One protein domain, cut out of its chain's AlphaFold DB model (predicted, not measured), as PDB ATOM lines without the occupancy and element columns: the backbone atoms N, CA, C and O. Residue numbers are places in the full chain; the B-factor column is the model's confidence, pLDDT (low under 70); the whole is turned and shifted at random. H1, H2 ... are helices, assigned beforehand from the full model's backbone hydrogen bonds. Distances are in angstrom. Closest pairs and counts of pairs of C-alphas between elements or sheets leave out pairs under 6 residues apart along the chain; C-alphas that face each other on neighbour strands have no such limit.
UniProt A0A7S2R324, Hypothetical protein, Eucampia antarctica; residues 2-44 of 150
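This is residues 2 to 44 of the 150 residues of the protein "Hypothetical protein" of Eucampia antarctica (UniProt A0A7S2R324). One long helix, H1, makes the long limb of an L, and a shorter helix, H2, turns off beyond its last residue as the short limb, with nothing filling the angle between them. The printed part has 43 residues with two named helices, H1 then H2, and no named strand; the class is all helix. It is extended, with a radius of gyration of the C-alphas of 17.5 A, and spans 54 by 19 by 7 A.

H1, residues 5 to 31, and H2, residues 34 to 44, are apart, with no C-alpha of the one within 8 A of the other. A tight link of 2 residues joins them. Residues 2 to 28, of which 5 to 28 belong to H1, stand free, and so do residues 38 to 44 of H2. In H1 and H2 every O i to N i+4 pair is within hydrogen-bond range.

H1 measures 38.8 A from C-alpha 5 at (28.155, 20.917, 34.637) to C-alpha 31 at (4.288, -0.078, 56.852). H2 measures 15.4 A and ends with C-alpha 44 at (-10.368, 13.551, 58.064).

The C-alphas of Lys 2 and Ala 35 are the two farthest apart, 54.7 A. The printed part has no cut. Its mean pLDDT is 90.9, with residues 2 to 3 under 70.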
ATOM      1  N   LYS A   2      28.327  25.488  26.254       58.84
ATOM      2  CA  LYS A   2      28.889  24.881  27.471       58.84
ATOM      3  C   LYS A   2      27.716  24.665  28.416       58.84
ATOM      4  O   LYS A   2      27.092  25.635  28.824       58.84
ATOM      5  N   VAL A   3      27.350  23.413  28.640       58.72
ATOM      6  CA  VAL A   3      26.347  23.077  29.641       58.72
ATOM      7  C   VAL A   3      27.030  23.238  30.995       58.72
ATOM      8  O   VAL A   3      28.113  22.687  31.203       58.72
ATOM      9  N   ASP A   4      26.466  24.063  31.872       75.00
ATOM     10  CA  ASP A   4      27.017  24.312  33.202       75.00
ATOM     11  C   ASP A   4      26.941  23.025  34.035       75.00
ATOM     12  O   ASP A   4      25.955  22.743  34.709       75.00
ATOM     13  N   MET A   5      28.011  22.229  33.988       74.69
ATOM     14  CA  MET A   5      28.155  20.917  34.637       74.69
ATOM     15  C   MET A   5      27.787  20.933  36.134       74.69
ATOM     16  O   MET A   5      27.305  19.940  36.673       74.69
ATOM     17  N   LYS A   6      27.970  22.079  36.806       82.00
ATOM     18  CA  LYS A   6      27.555  22.296  38.201       82.00
ATOM     19  C   LYS A   6      26.034  22.317  38.372       82.00
ATOM     20  O   LYS A   6      25.535  21.714  39.316       82.00
ATOM     21  N   ALA A   7      25.310  22.969  37.463       85.75
ATOM     22  CA  ALA A   7      23.851  23.017  37.496       85.75
ATOM     23  C   ALA A   7      23.248  21.627  37.232       85.75
ATOM     24  O   ALA A   7      22.284  21.230  37.880       85.75
ATOM     25  N   GLU A   8      23.855  20.832  36.344       84.38
ATOM     26  CA  GLU A   8      23.432  19.443  36.123       84.38
ATOM     27  C   GLU A   8      23.669  18.538  37.338       84.38
ATOM     28  O   GLU A   8      22.823  17.698  37.644       84.38
ATOM     29  N   LEU A   9      24.800  18.696  38.036       85.88
ATOM     30  CA  LEU A   9      25.094  17.960  39.271       85.88
ATOM     31  C   LEU A   9      24.092  18.302  40.380       85.88
ATOM     32  O   LEU A   9      23.536  17.392  40.989       85.88
ATOM     33  N   GLN A  10      23.793  19.588  40.581       87.62
ATOM     34  CA  GLN A  10      22.796  20.039  41.558       87.62
ATOM     35  C   GLN A  10      21.398  19.492  41.243       87.62
ATOM     36  O   GLN A  10      20.748  18.921  42.116       87.62
ATOM     37  N   ASN A  11      20.971  19.559  39.980       90.00
ATOM     38  CA  ASN A  11      19.691  18.990  39.552       90.00
ATOM     39  C   ASN A  11      19.632  17.467  39.773       90.00
ATOM     40  O   ASN A  11      18.598  16.946  40.193       90.00
ATOM     41  N   LYS A  12      20.732  16.739  39.529       91.00
ATOM     42  CA  LYS A  12      20.822  15.292  39.799       91.00
ATOM     43  C   LYS A  12      20.736  14.985  41.293       91.00
ATOM     44  O   LYS A  12      20.013  14.064  41.671       91.00
ATOM     45  N   GLU A  13      21.420  15.747  42.143       92.62
ATOM     46  CA  GLU A  13      21.334  15.594  43.600       92.62
ATOM     47  C   GLU A  13      19.923  15.882  44.123       92.62
ATOM     48  O   GLU A  13      19.402  15.122  44.939       92.62
ATOM     49  N   GLU A  14      19.264  16.933  43.633       92.50
ATOM     50  CA  GLU A  14      17.880  17.247  43.997       92.50
ATOM     51  C   GLU A  14      16.904  16.156  43.550       92.50
ATOM     52  O   GLU A  14      16.028  15.760  44.323       92.50
ATOM     53  N   GLN A  15      17.070  15.616  42.339       92.56
ATOM     54  CA  GLN A  15      16.274  14.486  41.856       92.56
ATOM     55  C   GLN A  15      16.487  13.240  42.718       92.56
ATOM     56  O   GLN A  15      15.512  12.598  43.107       92.56
ATOM     57  N   GLN A  16      17.733  12.919  43.076       94.25
ATOM     58  CA  GLN A  16      18.035  11.802  43.975       94.25
ATOM     59  C   GLN A  16      17.431  12.018  45.364       94.25
ATOM     60  O   GLN A  16      16.831  11.097  45.917       94.25
ATOM     61  N   ARG A  17      17.512  13.235  45.919       95.12
ATOM     62  CA  ARG A  17      16.869  13.577  47.199       95.12
ATOM     63  C   ARG A  17      15.356  13.409  47.124       95.12
ATOM     64  O   ARG A  17      14.791  12.775  48.010       95.12
ATOM     65  N   ARG A  18      14.705  13.903  46.065       95.25
ATOM     66  CA  ARG A  18      13.257  13.731  45.847       95.25
ATOM     67  C   ARG A  18      12.870  12.258  45.742       95.25
ATOM     68  O   ARG A  18      11.962  11.837  46.445       95.25
ATOM     69  N   GLN A  19      13.597  11.467  44.955       95.62
ATOM     70  CA  GLN A  19      13.354  10.025  44.837       95.62
ATOM     71  C   GLN A  19      13.551   9.295  46.169       95.62
ATOM     72  O   GLN A  19      12.784   8.395  46.502       95.62
ATOM     73  N   ASN A  20      14.570   9.670  46.945       96.69
ATOM     74  CA  ASN A  20      14.814   9.079  48.257       96.69
ATOM     75  C   ASN A  20      13.695   9.431  49.241       96.69
ATOM     76  O   ASN A  20      13.226   8.545  49.950       96.69
ATOM     77  N   LEU A  21      13.234  10.684  49.252       96.19
ATOM     78  CA  LEU A  21      12.095  11.119  50.065       96.19
ATOM     79  C   LEU A  21      10.805  10.403  49.661       96.19
ATOM     80  O   LEU A  21      10.081   9.929  50.528       96.19
ATOM     81  N   GLU A  22      10.541  10.265  48.364       96.00
ATOM     82  CA  GLU A  22       9.359   9.565  47.861       96.00
ATOM     83  C   GLU A  22       9.388   8.081  48.244       96.00
ATOM     84  O   GLU A  22       8.416   7.559  48.782       96.00
ATOM     85  N   LYS A  23      10.532   7.405  48.077       96.50
ATOM     86  CA  LYS A  23      10.719   6.020  48.540       96.50
ATOM     87  C   LYS A  23      10.533   5.897  50.050       96.50
ATOM     88  O   LYS A  23       9.912   4.940  50.511       96.50
ATOM     89  N   GLN A  24      11.047   6.854  50.825       95.75
ATOM     90  CA  GLN A  24      10.841   6.894  52.273       95.75
ATOM     91  C   GLN A  24       9.352   7.032  52.607       95.75
ATOM     92  O   GLN A  24       8.840   6.227  53.383       95.75
ATOM     93  N   GLN A  25       8.633   7.962  51.977       95.19
ATOM     94  CA  GLN A  25       7.189   8.138  52.165       95.19
ATOM     95  C   GLN A  25       6.407   6.876  51.790       95.19
ATOM     96  O   GLN A  25       5.639   6.374  52.607       95.19
ATOM     97  N   GLN A  26       6.674   6.292  50.621       94.81
ATOM     98  CA  GLN A  26       6.057   5.037  50.185       94.81
ATOM     99  C   GLN A  26       6.317   3.904  51.186       94.81
ATOM    100  O   GLN A  26       5.406   3.147  51.524       94.81
ATOM    101  N   SER A  27       7.542   3.797  51.710       95.50
ATOM    102  CA  SER A  27       7.878   2.778  52.708       95.50
ATOM    103  C   SER A  27       7.081   2.960  54.006       95.50
ATOM    104  O   SER A  27       6.525   1.995  54.530       95.50
ATOM    105  N   LEU A  28       6.942   4.200  54.488       94.31
ATOM    106  CA  LEU A  28       6.148   4.526  55.673       94.31
ATOM    107  C   LEU A  28       4.667   4.218  55.445       94.31
ATOM    108  O   LEU A  28       4.017   3.621  56.304       94.31
ATOM    109  N   GLU A  29       4.141   4.567  54.272       92.38
ATOM    110  CA  GLU A  29       2.762   4.271  53.908       92.38
ATOM    111  C   GLU A  29       2.498   2.769  53.851       92.38
ATOM    112  O   GLU A  29       1.468   2.317  54.349       92.38
ATOM    113  N   LEU A  30       3.390   1.971  53.266       93.75
ATOM    114  CA  LEU A  30       3.232   0.515  53.201       93.75
ATOM    115  C   LEU A  30       3.299  -0.136  54.588       93.75
ATOM    116  O   LEU A  30       2.524  -1.055  54.861       93.75
ATOM    117  N   ASN A  31       4.154   0.384  55.469       95.12
ATOM    118  CA  ASN A  31       4.288  -0.078  56.852       95.12
ATOM    119  C   ASN A  31       3.089   0.308  57.737       95.12
ATOM    120  O   ASN A  31       2.850  -0.323  58.768       95.12
ATOM    121  N   LEU A  32       2.315   1.324  57.345       95.81
ATOM    122  CA  LEU A  32       1.161   1.777  58.110       95.81
ATOM    123  C   LEU A  32       0.009   0.760  58.042       95.81
ATOM    124  O   LEU A  32      -0.471   0.372  56.970       95.81
ATOM    125  N   GLY A  33      -0.497   0.366  59.212       95.06
ATOM    126  CA  GLY A  33      -1.554  -0.634  59.320       95.06
ATOM    127  C   GLY A  33      -2.865  -0.183  58.666       95.06
ATOM    128  O   GLY A  33      -3.255   0.982  58.734       95.06
ATOM    129  N   LYS A  34      -3.620  -1.125  58.082       92.69
ATOM    130  CA  LYS A  34      -4.917  -0.827  57.434       92.69
ATOM    131  C   LYS A  34      -5.906  -0.121  58.375       92.69
ATOM    132  O   LYS A  34      -6.576   0.810  57.944       92.69
ATOM    133  N   ALA A  35      -5.970  -0.536  59.643       92.19
ATOM    134  CA  ALA A  35      -6.834   0.088  60.647       92.19
ATOM    135  C   ALA A  35      -6.402   1.528  60.974       92.19
ATOM    136  O   ALA A  35      -7.248   2.403  61.102       92.19
ATOM    137  N   GLN A  36      -5.092   1.797  61.029       94.62
ATOM    138  CA  GLN A  36      -4.560   3.149  61.234       94.62
ATOM    139  C   GLN A  36      -4.882   4.050  60.036       94.62
ATOM    140  O   GLN A  36      -5.384   5.154  60.219       94.62
ATOM    141  N   LYS A  37      -4.702   3.551  58.804       94.94
ATOM    142  CA  LYS A  37      -5.121   4.255  57.578       94.94
ATOM    143  C   LYS A  37      -6.612   4.585  57.588       94.94
ATOM    144  O   LYS A  37      -6.992   5.702  57.258       94.94
ATOM    145  N   GLN A  38      -7.454   3.620  57.959       93.56
ATOM    146  CA  GLN A  38      -8.898   3.826  58.069       93.56
ATOM    147  C   GLN A  38      -9.243   4.863  59.140       93.56
ATOM    148  O   GLN A  38     -10.064   5.727  58.866       93.56
ATOM    149  N   ALA A  39      -8.578   4.831  60.298       95.62
ATOM    150  CA  ALA A  39      -8.783   5.806  61.367       95.62
ATOM    151  C   ALA A  39      -8.374   7.231  60.958       95.62
ATOM    152  O   ALA A  39      -9.067   8.188  61.288       95.62
ATOM    153  N   ILE A  40      -7.276   7.388  60.209       95.88
ATOM    154  CA  ILE A  40      -6.866   8.693  59.663       95.88
ATOM    155  C   ILE A  40      -7.912   9.194  58.665       95.88
ATOM    156  O   ILE A  40      -8.347  10.337  58.761       95.88
ATOM    157  N   ARG A  41      -8.367   8.330  57.746       96.00
ATOM    158  CA  ARG A  41      -9.405   8.680  56.764       96.00
ATOM    159  C   ARG A  41     -10.727   9.055  57.424       96.00
ATOM    160  O   ARG A  41     -11.305  10.065  57.055       96.00
ATOM    161  N   SER A  42     -11.190   8.276  58.403       95.94
ATOM    162  CA  SER A  42     -12.429   8.588  59.119       95.94
ATOM    163  C   SER A  42     -12.290   9.868  59.929       95.94
ATOM    164  O   SER A  42     -13.223  10.652  59.977       95.94
ATOM    165  N   ARG A  43     -11.119  10.130  60.523       96.88
ATOM    166  CA  ARG A  43     -10.859  11.392  61.217       96.88
ATOM    167  C   ARG A  43     -10.916  12.590  60.269       96.88
ATOM    168  O   ARG A  43     -11.525  13.581  60.638       96.88
ATOM    169  N   LEU A  44     -10.308  12.497  59.085       96.44
ATOM    170  CA  LEU A  44     -10.368  13.551  58.064       96.44
ATOM    171  C   LEU A  44     -11.807  13.788  57.595       96.44
ATOM    172  O   LEU A  44     -12.283  14.910  57.692       96.44
TER     173      LEU A  44